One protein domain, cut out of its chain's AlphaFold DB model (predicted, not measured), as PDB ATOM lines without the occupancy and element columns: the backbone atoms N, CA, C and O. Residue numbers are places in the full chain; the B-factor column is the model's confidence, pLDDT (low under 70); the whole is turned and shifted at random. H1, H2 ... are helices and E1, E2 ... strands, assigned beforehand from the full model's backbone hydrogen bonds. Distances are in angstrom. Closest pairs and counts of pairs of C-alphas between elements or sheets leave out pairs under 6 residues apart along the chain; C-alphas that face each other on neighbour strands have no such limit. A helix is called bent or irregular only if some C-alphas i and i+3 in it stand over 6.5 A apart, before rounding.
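AT A GLANCE: This is residues 6 to 151 of the 168 residues of an uncharacterized protein of Planctomycetaceae bacterium SCGC AG-212-D15 (UniProt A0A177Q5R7). Two sheets, E4 E8 E7 E6 and E3 E1 E9, stand edge to edge with E3 beside E4, and both helices cover one side of them, H1 over E1 and H2 over E7. A small pair of strands, E2 and E5, lies where H1 begins, with E2 running on into E3. The printed part has 146 residues, with two named helices and nine named strands in the order E1 E2 E3 E4 E5 H1 E6 E7 E8 H2 E9, class mixed, helices and strands. The sheets of four and two strands are antiparallel and that of three is mixed. The whole is compact, with a radius of gyration of the C-alphas of 14.5 A, and spans 41 by 37 by 30 A.

HOW THE PARTS SIT: The largest sheet runs E4, residues 38 to 42, E8, residues 103 to 109, E7, residues 94 to 100, and E6, residues 82 to 87, and is strongly twisted. E6, E7 and E8 form a meander, each strand the antiparallel neighbour of the one before, in two hairpins. Within hydrogen-bond range are N 84 and O 97 at 2.8 A, N 98 and O 105 at 2.8 A, and N 39 and O 108 at 2.9 A. H2, residues 124 to 138, is on this sheet at a height of 8.4 A, over E7, and runs along the strands, at 23 degrees to E7 on the local plane. The closest C-alphas of H2 and E6 are those of Ala 127 and Pro 85, 5.8 A apart. H1, residues 58 to 77, is on the same face, the two helices and the sheet making two layers. H1 and H2 are close but not clearly touching, about perpendicular at 86 degrees, with Leu 72 and Leu 138 the closest C-alphas at 7.0 A. The second sheet runs E3, residues 30 to 33, E1, residues 17 to 20, and E9, residues 147 to 151. E3 and E1 are antiparallel, with N 18 and O 32 at 2.8 A, and E1 and E9 parallel, with N 19 and O 149 at 2.8 A. The closest C-alphas of E3 and E4 are those of Arg 32 and Asp 39, 4.7 A apart. H1 is on this sheet too, again as two layers, at a height of 9.6 A, over E1 and along the strands at 6 degrees on the local plane. E2, residues 26 to 28, and E5, residues 55 to 57, are antiparallel, with N 27 and O 56 at 2.9 A. Every O i to N i+4 pair is within hydrogen-bond range in H1, and 9 of 11 in H2, which is only just irregular: C-alphas 133 and 136 are 6.7 A apart.

IN THESE COORDINATES: H1 measures 28.8 A from first to last C-alpha, H2 19.9 A, E7 19.3 A and E8 19.1 A. E1 begins at C-alpha 17 (8.758, 27.054, 51.238), H1 at C-alpha 58 (25.874, 38.254, 52.458), and E9 ends at C-alpha 151 (17.765, 29.412, 56.250).

THE WHOLE: The two C-alphas farthest apart, those of Gln 11 and Gly 91, are 41.6 A apart. The printed part has no cut. The links E4 to E5 and E8 to H2 are long, and in the second residues 120 to 121 pair antiparallel with residues 94 to 95 of E7. Mean pLDDT of the printed part is 93.3, and residues 48 to 49 are under 70.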
ATOM      1  N   ARG A   6       5.230  30.184  59.835       94.50
ATOM      2  CA  ARG A   6       6.687  30.222  60.008       94.50
ATOM      3  C   ARG A   6       7.167  29.063  60.884       94.50
ATOM      4  O   ARG A   6       6.655  28.863  61.981       94.50
ATOM      5  N   VAL A   7       8.173  28.335  60.405       94.88
ATOM      6  CA  VAL A   7       8.779  27.180  61.086       94.88
ATOM      7  C   VAL A   7      10.305  27.226  60.993       94.88
ATOM      8  O   VAL A   7      10.875  27.922  60.148       94.88
ATOM      9  N   GLU A   8      10.982  26.467  61.853       91.94
ATOM     10  CA  GLU A   8      12.424  26.246  61.744       91.94
ATOM     11  C   GLU A   8      12.755  25.281  60.597       91.94
ATOM     12  O   GLU A   8      11.987  24.375  60.269       91.94
ATOM     13  N   GLY A   9      13.932  25.433  59.982       88.12
ATOM     14  CA  GLY A   9      14.292  24.651  58.791       88.12
ATOM     15  C   GLY A   9      14.345  23.131  59.011       88.12
ATOM     16  O   GLY A   9      14.059  22.371  58.086       88.12
ATOM     17  N   ASN A  10      14.672  22.678  60.224       89.38
ATOM     18  CA  ASN A  10      14.665  21.262  60.614       89.38
ATOM     19  C   ASN A  10      13.265  20.732  60.984       89.38
ATOM     20  O   ASN A  10      13.089  19.521  61.062       89.38
ATOM     21  N   GLN A  11      12.294  21.618  61.204       93.38
ATOM     22  CA  GLN A  11      10.895  21.288  61.495       93.38
ATOM     23  C   GLN A  11       9.993  21.427  60.266       93.38
ATOM     24  O   GLN A  11       8.878  20.919  60.264       93.38
ATOM     25  N   ALA A  12      10.476  22.106  59.226       94.50
ATOM     26  CA  ALA A  12       9.770  22.268  57.971       94.50
ATOM     27  C   ALA A  12       9.423  20.907  57.346       94.50
ATOM     28  O   ALA A  12      10.281  20.034  57.191       94.50
ATOM     29  N   GLY A  13       8.168  20.757  56.944       95.19
ATOM     30  CA  GLY A  13       7.628  19.598  56.263       95.19
ATOM     31  C   GLY A  13       8.062  19.500  54.795       95.19
ATOM     32  O   GLY A  13       8.810  20.339  54.277       95.19
ATOM     33  N   PRO A  14       7.594  18.466  54.077       95.44
ATOM     34  CA  PRO A  14       7.984  18.199  52.690       95.44
ATOM     35  C   PRO A  14       7.410  19.202  51.677       95.44
ATOM     36  O   PRO A  14       7.913  19.292  50.562       95.44
ATOM     37  N   LYS A  15       6.382  19.974  52.052       95.88
ATOM     38  CA  LYS A  15       5.763  21.009  51.203       95.88
ATOM     39  C   LYS A  15       6.213  22.434  51.547       95.88
ATOM     40  O   LYS A  15       5.774  23.380  50.904       95.88
ATOM     41  N   ALA A  16       7.082  22.601  52.544       96.94
ATOM     42  CA  ALA A  16       7.477  23.923  53.015       96.94
ATOM     43  C   ALA A  16       8.210  24.746  51.943       96.94
ATOM     44  O   ALA A  16       8.952  24.210  51.109       96.94
ATOM     45  N   LEU A  17       8.050  26.063  52.035       97.62
ATOM     46  CA  LEU A  17       8.758  27.054  51.238       97.62
ATOM     47  C   LEU A  17       9.993  27.543  52.004       97.62
ATOM     48  O   LEU A  17       9.896  28.156  53.063       97.62
ATOM     49  N   GLY A  18      11.181  27.252  51.492       97.19
ATOM     50  CA  GLY A  18      12.429  27.757  52.053       97.19
ATOM     51  C   GLY A  18      12.843  29.069  51.407       97.19
ATOM     52  O   GLY A  18      12.854  29.159  50.189       97.19
ATOM     53  N   ILE A  19      13.270  30.053  52.190       97.06
ATOM     54  CA  ILE A  19      14.041  31.199  51.696       97.06
ATOM     55  C   ILE A  19      15.473  31.002  52.178       97.06
ATOM     56  O   ILE A  19      15.757  31.030  53.378       97.06
ATOM     57  N   LEU A  20      16.370  30.717  51.244       95.31
ATOM     58  CA  LEU A  20      17.691  30.180  51.529       95.31
ATOM     59  C   LEU A  20      18.784  31.134  51.065       95.31
ATOM     60  O   LEU A  20      18.695  31.723  49.988       95.31
ATOM     61  N   LEU A  21      19.853  31.214  51.855       93.06
ATOM     62  CA  LEU A  21      21.086  31.898  51.483       93.06
ATOM     63  C   LEU A  21      22.228  30.881  51.483       93.06
ATOM     64  O   LEU A  21      22.716  30.516  52.563       93.06
ATOM     65  N   PRO A  22      22.671  30.431  50.298       89.06
ATOM     66  CA  PRO A  22      23.902  29.671  50.154       89.06
ATOM     67  C   PRO A  22      25.103  30.320  50.877       89.06
ATOM     68  O   PRO A  22      25.124  31.525  51.169       89.06
ATOM     69  N   PRO A  23      26.119  29.524  51.243       86.50
ATOM     70  CA  PRO A  23      27.320  30.046  51.866       86.50
ATOM     71  C   PRO A  23      28.160  30.763  50.802       86.50
ATOM     72  O   PRO A  23      28.247  30.323  49.661       86.50
ATOM     73  N   GLY A  24      28.790  31.873  51.178       86.88
ATOM     74  CA  GLY A  24      29.573  32.685  50.249       86.88
ATOM     75  C   GLY A  24      29.664  34.140  50.693       86.88
ATOM     76  O   GLY A  24      28.854  34.610  51.497       86.88
ATOM     77  N   ARG A  25      30.677  34.855  50.181       85.69
ATOM     78  CA  ARG A  25      30.836  36.308  50.399       85.69
ATOM     79  C   ARG A  25      29.770  37.096  49.639       85.69
ATOM     80  O   ARG A  25      29.207  38.049  50.176       85.69
ATOM     81  N   ARG A  26      29.501  36.655  48.413       91.25
ATOM     82  CA  ARG A  26      28.362  37.051  47.594       91.25
ATOM     83  C   ARG A  26      27.482  35.826  47.394       91.25
ATOM     84  O   ARG A  26      28.003  34.715  47.299       91.25
ATOM     85  N   THR A  27      26.172  36.014  47.430       93.50
ATOM     86  CA  THR A  27      25.216  34.914  47.327       93.50
ATOM     87  C   THR A  27      23.929  35.374  46.664       93.50
ATOM     88  O   THR A  27      23.592  36.558  46.657       93.50
ATOM     89  N   LEU A  28      23.202  34.394  46.145       94.38
ATOM     90  CA  LEU A  28      21.831  34.529  45.683       94.38
ATOM     91  C   LEU A  28      20.882  34.285  46.859       94.38
ATOM     92  O   LEU A  28      21.206  33.523  47.775       94.38
ATOM     93  N   VAL A  29      19.705  34.901  46.823       96.19
ATOM     94  CA  VAL A  29      18.563  34.460  47.631       96.19
ATOM     95  C   VAL A  29      17.802  33.424  46.816       96.19
ATOM     96  O   VAL A  29      17.481  33.664  45.658       96.19
ATOM     97  N   VAL A  30      17.538  32.260  47.399       96.88
ATOM     98  CA  VAL A  30      16.855  31.154  46.718       96.88
ATOM     99  C   VAL A  30      15.532  30.883  47.415       96.88
ATOM    100  O   VAL A  30      15.513  30.570  48.604       96.88
ATOM    101  N   VAL A  31      14.431  30.958  46.677       97.75
ATOM    102  CA  VAL A  31      13.114  30.515  47.136       97.75
ATOM    103  C   VAL A  31      12.932  29.068  46.700       97.75
ATOM    104  O   VAL A  31      12.870  28.765  45.515       97.75
ATOM    105  N   ARG A  32      12.878  28.152  47.658       97.44
ATOM    106  CA  ARG A  32      12.839  26.709  47.442       97.44
ATOM    107  C   ARG A  32      11.518  26.111  47.919       97.44
ATOM    108  O   ARG A  32      11.390  25.807  49.108       97.44
ATOM    109  N   PRO A  33      10.569  25.847  47.016       97.44
ATOM    110  CA  PRO A  33       9.497  24.895  47.270       97.44
ATOM    111  C   PRO A  33      10.084  23.487  47.449       97.44
ATOM    112  O   PRO A  33      10.690  22.935  46.527       97.44
ATOM    113  N   ARG A  34       9.931  22.870  48.627       96.12
ATOM    114  CA  ARG A  34      10.462  21.510  48.857       96.12
ATOM    115  C   ARG A  34       9.771  20.440  48.011       96.12
ATOM    116  O   ARG A  34      10.431  19.493  47.597       96.12
ATOM    117  N   GLY A  35       8.485  20.626  47.718       95.56
ATOM    118  CA  GLY A  35       7.682  19.691  46.926       95.56
ATOM    119  C   GLY A  35       7.859  19.808  45.409       95.56
ATOM    120  O   GLY A  35       7.221  19.053  44.681       95.56
ATOM    121  N   LEU A  36       8.681  20.743  44.923       96.94
ATOM    122  CA  LEU A  36       8.911  20.956  43.492       96.94
ATOM    123  C   LEU A  36      10.384  20.740  43.134       96.94
ATOM    124  O   LEU A  36      11.288  20.881  43.964       96.94
ATOM    125  N   GLU A  37      10.610  20.420  41.864       96.50
ATOM    126  CA  GLU A  37      11.932  20.275  41.238       96.50
ATOM    127  C   GLU A  37      12.555  21.615  40.818       96.50
ATOM    128  O   GLU A  37      13.661  21.662  40.277       96.50
ATOM    129  N   TRP A  38      11.851  22.710  41.089       97.94
ATOM    130  CA  TRP A  38      12.282  24.058  40.775       97.94
ATOM    131  C   TRP A  38      12.627  24.838  42.034       97.94
ATOM    132  O   TRP A  38      12.070  24.619  43.112       97.94
ATOM    133  N   ASP A  39      13.537  25.782  41.861       97.88
ATOM    134  CA  ASP A  39      13.760  26.880  42.787       97.88
ATOM    135  C   ASP A  39      13.408  28.190  42.063       97.88
ATOM    136  O   ASP A  39      13.391  28.234  40.834       97.88
ATOM    137  N   LEU A  40      13.117  29.256  42.803       98.25
ATOM    138  CA  LEU A  40      12.902  30.584  42.242       98.25
ATOM    139  C   LEU A  40      13.974  31.546  42.735       98.25
ATOM    140  O   LEU A  40      14.325  31.555  43.918       98.25
ATOM    141  N   LEU A  41      14.498  32.352  41.820       97.56
ATOM    142  CA  LEU A  41      15.540  33.330  42.112       97.56
ATOM    143  C   LEU A  41      15.033  34.744  41.805       97.56
ATOM    144  O   LEU A  41      14.441  34.949  40.744       97.56
ATOM    145  N   PRO A  42      15.265  35.727  42.692       97.06
ATOM    146  CA  PRO A  42      14.932  37.111  42.417       97.06
ATOM    147  C   PRO A  42      15.843  37.677  41.331       97.06
ATOM    148  O   PRO A  42      17.055  37.441  41.317       97.06
ATOM    149  N   LEU A  43      15.245  38.457  40.441       95.25
ATOM    150  CA  LEU A  43      15.950  39.261  39.459       95.25
ATOM    151  C   LEU A  43      16.356  40.607  40.076       95.25
ATOM    152  O   LEU A  43      15.634  41.165  40.903       95.25
ATOM    153  N   ASN A  44      17.519  41.121  39.681       91.81
ATOM    154  CA  ASN A  44      18.019  42.423  40.097       91.81
ATOM    155  C   ASN A  44      17.215  43.536  39.397       91.81
ATOM    156  O   ASN A  44      17.283  43.641  38.171       91.81
ATOM    157  N   PRO A  45      16.483  44.390  40.137       85.62
ATOM    158  CA  PRO A  45      15.666  45.444  39.536       85.62
ATOM    159  C   PRO A  45      16.493  46.600  38.953       85.62
ATOM    160  O   PRO A  45      15.965  47.387  38.176       85.62
ATOM    161  N   ASN A  46      17.773  46.719  39.322       84.50
ATOM    162  CA  ASN A  46      18.630  47.853  38.956       84.50
ATOM    163  C   ASN A  46      19.545  47.570  37.749       84.50
ATOM    164  O   ASN A  46      20.461  48.345  37.471       84.50
ATOM    165  N   GLU A  47      19.373  46.438  37.066       80.19
ATOM    166  CA  GLU A  47      20.279  46.019  35.997       80.19
ATOM    167  C   GLU A  47      19.844  46.571  34.627       80.19
ATOM    168  O   GLU A  47      18.793  46.218  34.099       80.19
ATOM    169  N   ASN A  48      20.692  47.395  34.003       66.25
ATOM    170  CA  ASN A  48      20.404  48.054  32.716       66.25
ATOM    171  C   ASN A  48      20.678  47.174  31.474       66.25
ATOM    172  O   ASN A  48      20.720  47.679  30.356       66.25
ATOM    173  N   GLY A  49      20.892  45.866  31.650       66.75
ATOM    174  CA  GLY A  49      21.328  44.936  30.594       66.75
ATOM    175  C   GLY A  49      20.448  43.696  30.432       66.75
ATOM    176  O   GLY A  49      20.909  42.694  29.890       66.75
ATOM    177  N   GLY A  50      19.214  43.745  30.936       70.06
ATOM    178  CA  GLY A  50      18.297  42.608  30.971       70.06
ATOM    179  C   GLY A  50      18.240  41.918  32.340       70.06
ATOM    180  O   GLY A  50      18.981  42.275  33.258       70.06
ATOM    181  N   PRO A  51      17.331  40.942  32.501       78.44
ATOM    182  CA  PRO A  51      17.073  40.296  33.781       78.44
ATOM    183  C   PRO A  51      18.274  39.448  34.211       78.44
ATOM    184  O   PRO A  51      18.568  38.417  33.610       78.44
ATOM    185  N   ARG A  52      18.962  39.863  35.276       89.81
ATOM    186  CA  ARG A  52      20.005  39.062  35.930       89.81
ATOM    187  C   ARG A  52      19.580  38.661  37.323       89.81
ATOM    188  O   ARG A  52      18.801  39.368  37.954       89.81
ATOM    189  N   PHE A  53      20.104  37.544  37.818       94.31
ATOM    190  CA  PHE A  53      19.864  37.161  39.203       94.31
ATOM    191  C   PHE A  53      20.442  38.198  40.163       94.31
ATOM    192  O   PHE A  53      21.529  38.736  39.950       94.31
ATOM    193  N   TRP A  54      19.720  38.450  41.248       92.81
ATOM    194  CA  TRP A  54      20.163  39.358  42.291       92.81
ATOM    195  C   TRP A  54      21.230  38.689  43.161       92.81
ATOM    196  O   TRP A  54      20.936  38.003  44.142       92.81
ATOM    197  N   GLU A  55      22.490  38.896  42.789       92.50
ATOM    198  CA  GLU A  55      23.646  38.494  43.585       92.50
ATOM    199  C   GLU A  55      24.103  39.648  44.479       92.50
ATOM    200  O   GLU A  55      24.544  40.693  44.000       92.50
ATOM    201  N   ALA A  56      24.032  39.437  45.789       91.44
ATOM    202  CA  ALA A  56      24.274  40.461  46.795       91.44
ATOM    203  C   ALA A  56      25.376  40.034  47.771       91.44
ATOM    204  O   ALA A  56      25.671  38.842  47.929       91.44
ATOM    205  N   ALA A  57      25.983  41.000  48.463       93.38
ATOM    206  CA  ALA A  57      26.833  40.683  49.610       93.38
ATOM    207  C   ALA A  57      26.006  39.956  50.683       93.38
ATOM    208  O   ALA A  57      24.806  40.177  50.801       93.38
ATOM    209  N   ARG A  58      26.623  39.099  51.505       89.50
ATOM    210  CA  ARG A  58      25.874  38.254  52.458       89.50
ATOM    211  C   ARG A  58      24.900  39.019  53.372       89.50
ATOM    212  O   ARG A  58      23.810  38.516  53.615       89.50
ATOM    213  N   ILE A  59      25.291  40.191  53.877       89.94
ATOM    214  CA  ILE A  59      24.429  41.034  54.729       89.94
ATOM    215  C   ILE A  59      23.237  41.561  53.920       89.94
ATOM    216  O   ILE A  59      22.093  41.372  54.311       89.94
ATOM    217  N   GLU A  60      23.496  42.114  52.736       92.81
ATOM    218  CA  GLU A  60      22.452  42.593  51.825       92.81
ATOM    219  C   GLU A  60      21.502  41.457  51.403       92.81
ATOM    220  O   GLU A  60      20.289  41.633  51.386       92.81
ATOM    221  N   ALA A  61      22.018  40.252  51.149       93.69
ATOM    222  CA  ALA A  61      21.198  39.083  50.837       93.69
ATOM    223  C   ALA A  61      20.262  38.693  51.998       93.69
ATOM    224  O   ALA A  61      19.160  38.201  51.755       93.69
ATOM    225  N   GLN A  62      20.667  38.906  53.258       92.75
ATOM    226  CA  GLN A  62      19.790  38.686  54.417       92.75
ATOM    227  C   GLN A  62      18.644  39.698  54.433       92.75
ATOM    228  O   GLN A  62      17.494  39.305  54.637       92.75
ATOM    229  N   ASP A  63      18.939  40.963  54.139       93.38
ATOM    230  CA  ASP A  63      17.923  42.009  54.024       93.38
ATOM    231  C   ASP A  63      16.957  41.729  52.866       93.38
ATOM    232  O   ASP A  63      15.739  41.837  53.033       93.38
ATOM    233  N   VAL A  64      17.477  41.302  51.709       94.56
ATOM    234  CA  VAL A  64      16.674  40.880  50.551       94.56
ATOM    235  C   VAL A  64      15.765  39.712  50.926       94.56
ATOM    236  O   VAL A  64      14.566  39.781  50.670       94.56
ATOM    237  N   ALA A  65      16.280  38.675  51.590       95.44
ATOM    238  CA  ALA A  65      15.480  37.528  52.018       95.44
ATOM    239  C   ALA A  65      14.368  37.912  53.005       95.44
ATOM    240  O   ALA A  65      13.237  37.444  52.877       95.44
ATOM    241  N   GLN A  66      14.655  38.798  53.961       94.81
ATOM    242  CA  GLN A  66      13.660  39.267  54.924       94.81
ATOM    243  C   GLN A  66      12.593  40.156  54.267       94.81
ATOM    244  O   GLN A  66      11.417  40.083  54.630       94.81
ATOM    245  N   ARG A  67      12.979  40.996  53.297       95.94
ATOM    246  CA  ARG A  67      12.041  41.785  52.485       95.94
ATOM    247  C   ARG A  67      11.185  40.898  51.587       95.94
ATOM    248  O   ARG A  67       9.991  41.148  51.489       95.94
ATOM    249  N   LEU A  68      11.772  39.871  50.980       96.38
ATOM    250  CA  LEU A  68      11.058  38.913  50.141       96.38
ATOM    251  C   LEU A  68      10.037  38.110  50.949       96.38
ATOM    252  O   LEU A  68       8.912  37.942  50.501       96.38
ATOM    253  N   TYR A  69      10.393  37.679  52.162       95.75
ATOM    254  CA  TYR A  69       9.447  37.034  53.070       95.75
ATOM    255  C   TYR A  69       8.230  37.922  53.369       95.75
ATOM    256  O   TYR A  69       7.100  37.475  53.208       95.75
ATOM    257  N   ARG A  70       8.454  39.194  53.731       95.06
ATOM    258  CA  ARG A  70       7.354  40.147  53.958       95.06
ATOM    259  C   ARG A  70       6.498  40.340  52.708       95.06
ATOM    260  O   ARG A  70       5.280  40.280  52.795       95.06
ATOM    261  N   ALA A  71       7.134  40.488  51.547       95.50
ATOM    262  CA  ALA A  71       6.427  40.630  50.281       95.50
ATOM    263  C   ALA A  71       5.575  39.394  49.944       95.50
ATOM    264  O   ALA A  71       4.489  39.557  49.396       95.50
ATOM    265  N   LEU A  72       6.028  38.179  50.282       95.06
ATOM    266  CA  LEU A  72       5.232  36.953  50.146       95.06
ATOM    267  C   LEU A  72       4.006  36.982  51.060       95.06
ATOM    268  O   LEU A  72       2.907  36.704  50.591       95.06
ATOM    269  N   GLU A  73       4.171  37.340  52.336       92.81
ATOM    270  CA  GLU A  73       3.046  37.427  53.277       92.81
ATOM    271  C   GLU A  73       2.003  38.465  52.839       92.81
ATOM    272  O   GLU A  73       0.806  38.168  52.818       92.81
ATOM    273  N   GLU A  74       2.452  39.662  52.457       92.50
ATOM    274  CA  GLU A  74       1.591  40.750  51.982       92.50
ATOM    275  C   GLU A  74       0.872  40.349  50.687       92.50
ATOM    276  O   GLU A  74      -0.356  40.372  50.615       92.50
ATOM    277  N   SER A  75       1.621  39.874  49.686       88.81
ATOM    278  CA  SER A  75       1.058  39.537  48.372       88.81
ATOM    279  C   SER A  75       0.102  38.346  48.428       88.81
ATOM    280  O   SER A  75      -0.882  38.325  47.690       88.81
ATOM    281  N   ALA A  76       0.350  37.362  49.296       87.94
ATOM    282  CA  ALA A  76      -0.574  36.248  49.497       87.94
ATOM    283  C   ALA A  76      -1.853  36.680  50.241       87.94
ATOM    284  O   ALA A  76      -2.934  36.192  49.914       87.94
ATOM    285  N   SER A  77      -1.763  37.638  51.172       85.12
ATOM    286  CA  SER A  77      -2.942  38.184  51.865       85.12
ATOM    287  C   SER A  77      -3.858  38.955  50.909       85.12
ATOM    288  O   SER A  77      -5.073  38.756  50.929       85.12
ATOM    289  N   ASP A  78      -3.272  39.766  50.026       85.31
ATOM    290  CA  ASP A  78      -4.013  40.615  49.082       85.31
ATOM    291  C   ASP A  78      -4.291  39.925  47.733       85.31
ATOM    292  O   ASP A  78      -4.920  40.506  46.848       85.31
ATOM    293  N   ARG A  79      -3.830  38.677  47.560       83.25
ATOM    294  CA  ARG A  79      -3.876  37.912  46.296       83.25
ATOM    295  C   ARG A  79      -3.259  38.664  45.109       83.25
ATOM    296  O   ARG A  79      -3.740  38.572  43.981       83.25
ATOM    297  N   LEU A  80      -2.178  39.396  45.369       89.12
ATOM    298  CA  LEU A  80      -1.461  40.204  44.379       89.12
ATOM    299  C   LEU A  80      -0.293  39.469  43.722       89.12
ATOM    300  O   LEU A  80       0.273  39.967  42.748       89.12
ATOM    301  N   THR A  81       0.079  38.293  44.229       91.94
ATOM    302  CA  THR A  81       1.100  37.477  43.574       91.94
ATOM    303  C   THR A  81       0.594  37.028  42.206       91.94
ATOM    304  O   THR A  81      -0.435  36.360  42.092       91.94
ATOM    305  N   ARG A  82       1.347  37.366  41.158       94.81
ATOM    306  CA  ARG A  82       1.030  37.021  39.768       94.81
ATOM    307  C   ARG A  82       2.111  36.094  39.241       94.81
ATOM    308  O   ARG A  82       3.281  36.460  39.283       94.81
ATOM    309  N   VAL A  83       1.736  34.914  38.756       96.94
ATOM    310  CA  VAL A  83       2.669  33.947  38.163       96.94
ATOM    311  C   VAL A  83       2.307  33.772  36.696       96.94
ATOM    312  O   VAL A  83       1.154  33.487  36.387       96.94
ATOM    313  N   GLU A  84       3.264  33.981  35.795       97.50
ATOM    314  CA  GLU A  84       2.996  34.076  34.359       97.50
ATOM    315  C   GLU A  84       4.066  33.420  33.497       97.50
ATOM    316  O   GLU A  84       5.247  33.437  33.869       97.50
ATOM    317  N   PRO A  85       3.680  32.911  32.315       97.88
ATOM    318  CA  PRO A  85       4.627  32.519  31.297       97.88
ATOM    319  C   PRO A  85       5.040  33.759  30.496       97.88
ATOM    320  O   PRO A  85       4.203  34.556  30.071       97.88
ATOM    321  N   LEU A  86       6.333  33.913  30.250       96.56
ATOM    322  CA  LEU A  86       6.887  34.942  29.381       96.56
ATOM    323  C   LEU A  86       7.727  34.276  28.294       96.56
ATOM    324  O   LEU A  86       8.474  33.350  28.609       96.56
ATOM    325  N   PRO A  87       7.657  34.732  27.031       95.81
ATOM    326  CA  PRO A  87       8.589  34.278  26.011       95.81
ATOM    327  C   PRO A  87      10.033  34.485  26.476       95.81
ATOM    328  O   PRO A  87      10.395  35.558  26.968       95.81
ATOM    329  N   SER A  88      10.841  33.442  26.333       93.19
ATOM    330  CA  SER A  88      12.283  33.510  26.570       93.19
ATOM    331  C   SER A  88      12.932  34.561  25.654       93.19
ATOM    332  O   SER A  88      12.504  34.722  24.505       93.19
ATOM    333  N   PRO A  89      13.965  35.290  26.119       87.12
ATOM    334  CA  PRO A  89      14.614  36.329  25.313       87.12
ATOM    335  C   PRO A  89      15.243  35.829  24.004       87.12
ATOM    336  O   PRO A  89      15.420  36.616  23.078       87.12
ATOM    337  N   ASP A  90      15.598  34.546  23.932       89.06
ATOM    338  CA  ASP A  90      16.190  33.892  22.760       89.06
ATOM    339  C   ASP A  90      15.150  33.213  21.847       89.06
ATOM    340  O   ASP A  90      15.504  32.700  20.786       89.06
ATOM    341  N   GLY A  91      13.869  33.228  22.234       92.25
ATOM    342  CA  GLY A  91      12.781  32.589  21.497       92.25
ATOM    343  C   GLY A  91      12.768  31.059  21.580       92.25
ATOM    344  O   GLY A  91      12.009  30.434  20.842       92.25
ATOM    345  N   ALA A  92      13.571  30.443  22.456       93.00
ATOM    346  CA  ALA A  92      13.674  28.987  22.581       93.00
ATOM    347  C   ALA A  92      12.469  28.327  23.285       93.00
ATOM    348  O   ALA A  92      12.325  27.105  23.255       93.00
ATOM    349  N   GLY A  93      11.613  29.121  23.929       96.94
ATOM    350  CA  GLY A  93      10.443  28.663  24.678       96.94
ATOM    351  C   GLY A  93       9.906  29.735  25.625       96.94
ATOM    352  O   GLY A  93       9.952  30.931  25.314       96.94
ATOM    353  N   TYR A  94       9.431  29.318  26.796       98.06
ATOM    354  CA  TYR A  94       8.836  30.185  27.814       98.06
ATOM    355  C   TYR A  94       9.580  30.077  29.146       98.06
ATOM    356  O   TYR A  94       9.866  28.986  29.629       98.06
ATOM    357  N   GLU A  95       9.848  31.213  29.777       97.06
ATOM    358  CA  GLU A  95      10.209  31.289  31.189       97.06
ATOM    359  C   GLU A  95       8.941  31.464  32.026       97.06
ATOM    360  O   GLU A  95       7.999  32.130  31.602       97.06
ATOM    361  N   VAL A  96       8.931  30.947  33.253       98.12
ATOM    362  CA  VAL A  96       7.881  31.278  34.229       98.12
ATOM    363  C   VAL A  96       8.430  32.282  35.234       98.12
ATOM    364  O   VAL A  96       9.497  32.069  35.821       98.12
ATOM    365  N   ARG A  97       7.695  33.379  35.443       97.56
ATOM    366  CA  ARG A  97       8.035  34.416  36.425       97.56
ATOM    367  C   ARG A  97       6.911  34.634  37.422       97.56
ATOM    368  O   ARG A  97       5.742  34.549  37.068       97.56
ATOM    369  N   ALA A  98       7.279  34.944  38.660       97.75
ATOM    370  CA  ALA A  98       6.357  35.313  39.722       97.75
ATOM    371  C   ALA A  98       6.660  36.729  40.217       97.75
ATOM    372  O   ALA A  98       7.769  37.006  40.674       97.75
ATOM    373  N   SER A  99       5.671  37.613  40.158       96.69
ATOM    374  CA  SER A  99       5.723  38.936  40.776       96.69
ATOM    375  C   SER A  99       5.222  38.839  42.213       96.69
ATOM    376  O   SER A  99       4.085  38.430  42.438       96.69
ATOM    377  N   VAL A 100       6.069  39.208  43.174       95.69
ATOM    378  CA  VAL A 100       5.794  39.175  44.617       95.69
ATOM    379  C   VAL A 100       6.209  40.517  45.216       95.69
ATOM    380  O   VAL A 100       7.395  40.769  45.452       95.69
ATOM    381  N   GLY A 101       5.244  41.409  45.437       93.81
ATOM    382  CA  GLY A 101       5.514  42.805  45.785       93.81
ATOM    383  C   GLY A 101       6.512  43.442  44.798       93.81
ATOM    384  O   GLY A 101       6.270  43.411  43.592       93.81
ATOM    385  N   PRO A 102       7.651  43.995  45.262       93.94
ATOM    386  CA  PRO A 102       8.659  44.595  44.385       93.94
ATOM    387  C   PRO A 102       9.593  43.574  43.712       93.94
ATOM    388  O   PRO A 102      10.504  43.971  42.986       93.94
ATOM    389  N   PHE A 103       9.445  42.279  43.993       96.38
ATOM    390  CA  PHE A 103      10.326  41.242  43.467       96.38
ATOM    391  C   PHE A 103       9.727  40.594  42.226       96.38
ATOM    392  O   PHE A 103       8.558  40.219  42.212       96.38
ATOM    393  N   VAL A 104      10.571  40.378  41.220       96.69
ATOM    394  CA  VAL A 104      10.292  39.438  40.135       96.69
ATOM    395  C   VAL A 104      11.176  38.223  40.356       96.69
ATOM    396  O   VAL A 104      12.401  38.333  40.357       96.69
ATOM    397  N   LEU A 105      10.552  37.073  40.575       97.75
ATOM    398  CA  LEU A 105      11.218  35.788  40.710       97.75
ATOM    399  C   LEU A 105      11.137  35.046  39.379       97.75
ATOM    400  O   LEU A 105      10.092  35.061  38.736       97.75
ATOM    401  N   VAL A 106      12.206  34.367  38.979       97.56
ATOM    402  CA  VAL A 106      12.208  33.476  37.811       97.56
ATOM    403  C   VAL A 106      12.403  32.033  38.255       97.56
ATOM    404  O   VAL A 106      13.169  31.761  39.183       97.56
ATOM    405  N   VAL A 107      11.680  31.119  37.615       98.12
ATOM    406  CA  VAL A 107      11.775  29.679  37.858       98.12
ATOM    407  C   VAL A 107      13.082  29.146  37.281       98.12
ATOM    408  O   VAL A 107      13.397  29.373  36.115       98.12
ATOM    409  N   CYS A 108      13.824  28.395  38.087       97.81
ATOM    410  CA  CYS A 108      15.078  27.751  37.725       97.81
ATOM    411  C   CYS A 108      15.004  26.251  38.032       97.81
ATOM    412  O   CYS A 108      14.492  25.833  39.073       97.81
ATOM    413  N   GLY A 109      15.559  25.421  37.148       96.06
ATOM    414  CA  GLY A 109      15.649  23.978  37.382       96.06
ATOM    415  C   GLY A 109      16.640  23.652  38.501       96.06
ATOM    416  O   GLY A 109      17.763  24.159  38.501       96.06
ATOM    417  N   ARG A 110      16.265  22.776  39.440       94.25
ATOM    418  CA  ARG A 110      17.175  22.322  40.497       94.25
ATOM    419  C   ARG A 110      18.087  21.214  39.968       94.25
ATOM    420  O   ARG A 110      17.723  20.042  39.967       94.25
ATOM    421  N   ARG A 111      19.300  21.582  39.550       92.69
ATOM    422  CA  ARG A 111      20.336  20.638  39.093       92.69
ATOM    423  C   ARG A 111      21.541  20.665  40.041       92.69
ATOM    424  O   ARG A 111      22.273  21.654  40.051       92.69
ATOM    425  N   PRO A 112      21.760  19.619  40.862       87.19
ATOM    426  CA  PRO A 112      22.890  19.576  41.788       87.19
ATOM    427  C   PRO A 112      24.233  19.797  41.081       87.19
ATOM    428  O   PRO A 112      24.500  19.203  40.042       87.19
ATOM    429  N   GLY A 113      25.075  20.661  41.654       88.94
ATOM    430  CA  GLY A 113      26.407  20.972  41.124       88.94
ATOM    431  C   GLY A 113      26.430  21.899  39.904       88.94
ATOM    432  O   GLY A 113      27.516  22.278  39.474       88.94
ATOM    433  N   GLN A 114      25.274  22.298  39.364       91.44
ATOM    434  CA  GLN A 114      25.198  23.244  38.250       91.44
ATOM    435  C   GLN A 114      24.791  24.639  38.746       91.44
ATOM    436  O   GLN A 114      23.970  24.747  39.663       91.44
ATOM    437  N   PRO A 115      25.337  25.719  38.155       91.50
ATOM    438  CA  PRO A 115      24.818  27.062  38.375       91.50
ATOM    439  C   PRO A 115      23.334  27.138  38.011       91.50
ATOM    440  O   PRO A 115      22.893  26.489  37.060       91.50
ATOM    441  N   TYR A 116      22.567  27.952  38.740       94.50
ATOM    442  CA  TYR A 116      21.181  28.211  38.359       94.50
ATOM    443  C   TYR A 116      21.122  28.863  36.980       94.50
ATOM    444  O   TYR A 116      21.942  29.715  36.642       94.50
ATOM    445  N   GLN A 117      20.120  28.461  36.208       94.38
ATOM    446  CA  GLN A 117      19.738  29.052  34.934       94.38
ATOM    447  C   GLN A 117      18.206  29.081  34.886       94.38
ATOM    448  O   GLN A 117      17.587  28.166  35.454       94.38
ATOM    449  N   PRO A 118      17.591  30.096  34.247       95.62
ATOM    450  CA  PRO A 118      16.152  30.099  34.018       95.62
ATOM    451  C   PRO A 118      15.718  28.787  33.367       95.62
ATOM    452  O   PRO A 118      16.372  28.280  32.454       95.62
ATOM    453  N   HIS A 119      14.644  28.197  33.879       96.81
ATOM    454  CA  HIS A 119      14.063  27.014  33.272       96.81
ATOM    455  C   HIS A 119      13.241  27.440  32.057       96.81
ATOM    456  O   HIS A 119      12.317  28.242  32.192       96.81
ATOM    457  N   ILE A 120      13.587  26.890  30.895       97.38
ATOM    458  CA  ILE A 120      12.868  27.123  29.645       97.38
ATOM    459  C   ILE A 120      11.897  25.963  29.437       97.38
ATOM    460  O   ILE A 120      12.319  24.824  29.245       97.38
ATOM    461  N   PHE A 121      10.607  26.268  29.503       97.94
ATOM    462  CA  PHE A 121       9.519  25.369  29.137       97.94
ATOM    463  C   PHE A 121       9.342  25.402  27.619       97.94
ATOM    464  O   PHE A 121       9.380  26.478  27.015       97.94
ATOM    465  N   VAL A 122       9.157  24.240  26.992       97.62
ATOM    466  CA  VAL A 122       9.154  24.129  25.523       97.62
ATOM    467  C   VAL A 122       7.899  24.768  24.932       97.62
ATOM    468  O   VAL A 122       7.932  25.333  23.841       97.62
ATOM    469  N   SER A 123       6.788  24.715  25.667       98.00
ATOM    470  CA  SER A 123       5.503  25.264  25.248       98.00
ATOM    471  C   SER A 123       4.866  26.128  26.334       98.00
ATOM    472  O   SER A 123       5.187  26.033  27.521       98.00
ATOM    473  N   VAL A 124       3.910  26.965  25.922       98.00
ATOM    474  CA  VAL A 124       3.088  27.733  26.862       98.00
ATOM    475  C   VAL A 124       2.250  26.814  27.755       98.00
ATOM    476  O   VAL A 124       2.025  27.142  28.913       98.00
ATOM    477  N   GLU A 125       1.828  25.651  27.257       98.44
ATOM    478  CA  GLU A 125       1.050  24.675  28.025       98.44
ATOM    479  C   GLU A 125       1.872  24.087  29.179       98.44
ATOM    480  O   GLU A 125       1.410  24.079  30.318       98.44
ATOM    481  N   GLU A 126       3.122  23.687  28.922       98.31
ATOM    482  CA  GLU A 126       4.043  23.236  29.974       98.31
ATOM    483  C   GLU A 126       4.298  24.338  31.012       98.31
ATOM    484  O   GLU A 126       4.315  24.082  32.219       98.31
ATOM    485  N   ALA A 127       4.453  25.585  30.554       98.38
ATOM    486  CA  ALA A 127       4.630  26.726  31.442       98.38
ATOM    487  C   ALA A 127       3.383  26.974  32.317       98.38
ATOM    488  O   ALA A 127       3.517  27.247  33.511       98.38
ATOM    489  N   LEU A 128       2.173  26.825  31.767       98.44
ATOM    490  CA  LEU A 128       0.916  26.925  32.518       98.44
ATOM    491  C   LEU A 128       0.774  25.803  33.556       98.44
ATOM    492  O   LEU A 128       0.415  26.080  34.698       98.44
ATOM    493  N   GLN A 129       1.156  24.568  33.228       98.25
ATOM    494  CA  GLN A 129       1.184  23.468  34.202       98.25
ATOM    495  C   GLN A 129       2.170  23.744  35.350       98.25
ATOM    496  O   GLN A 129       1.896  23.447  36.516       98.25
ATOM    497  N   ALA A 130       3.323  24.350  35.056       98.19
ATOM    498  CA  ALA A 130       4.252  24.777  36.098       98.19
ATOM    499  C   ALA A 130       3.652  25.879  36.987       98.19
ATOM    500  O   ALA A 130       3.822  25.842  38.208       98.19
ATOM    501  N   ILE A 131       2.906  26.819  36.402       98.25
ATOM    502  CA  ILE A 131       2.184  27.871  37.134       98.25
ATOM    503  C   ILE A 131       1.136  27.277  38.073       98.25
ATOM    504  O   ILE A 131       1.080  27.681  39.236       98.25
ATOM    505  N   GLU A 132       0.359  26.290  37.629       97.69
ATOM    506  CA  GLU A 132      -0.619  25.589  38.474       97.69
ATOM    507  C   GLU A 132       0.040  24.927  39.691       97.69
ATOM    508  O   GLU A 132      -0.505  24.960  40.794       97.69
ATOM    509  N   ARG A 133       1.253  24.383  39.525       97.50
ATOM    510  CA  ARG A 133       2.035  23.776  40.617       97.50
ATOM    511  C   ARG A 133       2.666  24.811  41.555       97.50
ATOM    512  O   ARG A 133       2.827  24.536  42.743       97.50
ATOM    513  N   LEU A 134       3.055  25.978  41.038       96.88
ATOM    514  CA  LEU A 134       3.739  27.037  41.795       96.88
ATOM    515  C   LEU A 134       2.780  27.938  42.573       96.88
ATOM    516  O   LEU A 134       3.083  28.324  43.703       96.88
ATOM    517  N   THR A 135       1.632  28.262  41.983       95.25
ATOM    518  CA  THR A 135       0.633  29.175  42.553       95.25
ATOM    519  C   THR A 135       0.231  28.814  43.987       95.25
ATOM    520  O   THR A 135       0.333  29.695  44.838       95.25
ATOM    521  N   PRO A 136      -0.138  27.565  44.338       93.81
ATOM    522  CA  PRO A 136      -0.530  27.244  45.714       93.81
ATOM    523  C   PRO A 136       0.616  27.395  46.728       93.81
ATOM    524  O   PRO A 136       0.362  27.571  47.915       93.81
ATOM    525  N   VAL A 137       1.876  27.359  46.281       94.81
ATOM    526  CA  VAL A 137       3.043  27.541  47.159       94.81
ATOM    527  C   VAL A 137       3.341  29.023  47.405       94.81
ATOM    528  O   VAL A 137       3.753  29.396  48.502       94.81
ATOM    529  N   LEU A 138       3.169  29.868  46.384       94.56
ATOM    530  CA  LEU A 138       3.476  31.306  46.447       94.56
ATOM    531  C   LEU A 138       2.281  32.160  46.889       94.56
ATOM    532  O   LEU A 138       2.471  33.271  47.387       94.56
ATOM    533  N   CYS A 139       1.068  31.644  46.707       93.06
ATOM    534  CA  CYS A 139      -0.203  32.310  46.979       93.06
ATOM    535  C   CYS A 139      -1.121  31.426  47.844       93.06
ATOM    536  O   CYS A 139      -2.266  31.184  47.446       93.06
ATOM    537  N   PRO A 140      -0.654  30.888  48.984       92.94
ATOM    538  CA  PRO A 140      -1.499  30.030  49.799       92.94
ATOM    539  C   PRO A 140      -2.681  30.817  50.366       92.94
ATOM    540  O   PRO A 140      -2.603  32.016  50.646       92.94
ATOM    541  N   THR A 141      -3.783  30.117  50.579       88.19
ATOM    542  CA  THR A 141      -4.894  30.590  51.396       88.19
ATOM    543  C   THR A 141      -4.636  30.269  52.868       88.19
ATOM    544  O   THR A 141      -3.819  29.415  53.210       88.19
ATOM    545  N   ALA A 142      -5.378  30.914  53.772       83.38
ATOM    546  CA  ALA A 142      -5.253  30.653  55.209       83.38
ATOM    547  C   ALA A 142      -5.580  29.195  55.602       83.38
ATOM    548  O   ALA A 142      -5.195  28.764  56.685       83.38
ATOM    549  N   ALA A 143      -6.279  28.444  54.744       86.00
ATOM    550  CA  ALA A 143      -6.625  27.043  54.974       86.00
ATOM    551  C   ALA A 143      -5.511  26.060  54.563       86.00
ATOM    552  O   ALA A 143      -5.555  24.904  54.974       86.00
ATOM    553  N   ASP A 144      -4.523  26.495  53.775       87.19
ATOM    554  CA  ASP A 144      -3.513  25.599  53.193       87.19
ATOM    555  C   ASP A 144      -2.379  25.235  54.168       87.19
ATOM    556  O   ASP A 144      -1.550  24.380  53.858       87.19
ATOM    557  N   GLU A 145      -2.319  25.894  55.334       89.44
ATOM    558  CA  GLU A 145      -1.272  25.724  56.357       89.44
ATOM    559  C   GLU A 145       0.162  25.774  55.787       89.44
ATOM    560  O   GLU A 145       1.081  25.123  56.291       89.44
ATOM    561  N   GLN A 146       0.373  26.557  54.722       95.88
ATOM    562  CA  GLN A 146       1.633  26.575  53.986       95.88
ATOM    563  C   GLN A 146       2.784  27.036  54.884       95.88
ATOM    564  O   GLN A 146       2.848  28.174  55.352       95.88
ATOM    565  N   GLU A 147       3.735  26.137  55.102       96.94
ATOM    566  CA  GLU A 147       4.897  26.417  55.930       96.94
ATOM    567  C   GLU A 147       5.952  27.222  55.179       96.94
ATOM    568  O   GLU A 147       6.187  27.015  53.982       96.94
ATOM    569  N   VAL A 148       6.658  28.077  55.916       96.81
ATOM    570  CA  VAL A 148       7.801  28.844  55.419       96.81
ATOM    571  C   VAL A 148       8.939  28.853  56.434       96.81
ATOM    572  O   VAL A 148       8.715  28.976  57.636       96.81
ATOM    573  N   TYR A 149      10.178  28.746  55.960       95.94
ATOM    574  CA  TYR A 149      11.365  28.858  56.809       95.94
ATOM    575  C   TYR A 149      12.452  29.689  56.133       95.94
ATOM    576  O   TYR A 149      12.620  29.658  54.914       95.94
ATOM    577  N   LEU A 150      13.226  30.419  56.935       93.94
ATOM    578  CA  LEU A 150      14.378  31.188  56.469       93.94
ATOM    579  C   LEU A 150      15.649  30.461  56.905       93.94
ATOM    580  O   LEU A 150      15.914  30.339  58.098       93.94
ATOM    581  N   ASN A 151      16.462  30.004  55.954       89.19
ATOM    582  CA  ASN A 151      17.765  29.412  56.250       89.19
ATOM    583  C   ASN A 151      18.892  30.356  55.819       89.19
ATOM    584  O   ASN A 151      19.374  30.316  54.686       89.19
TER     585      ASN A 151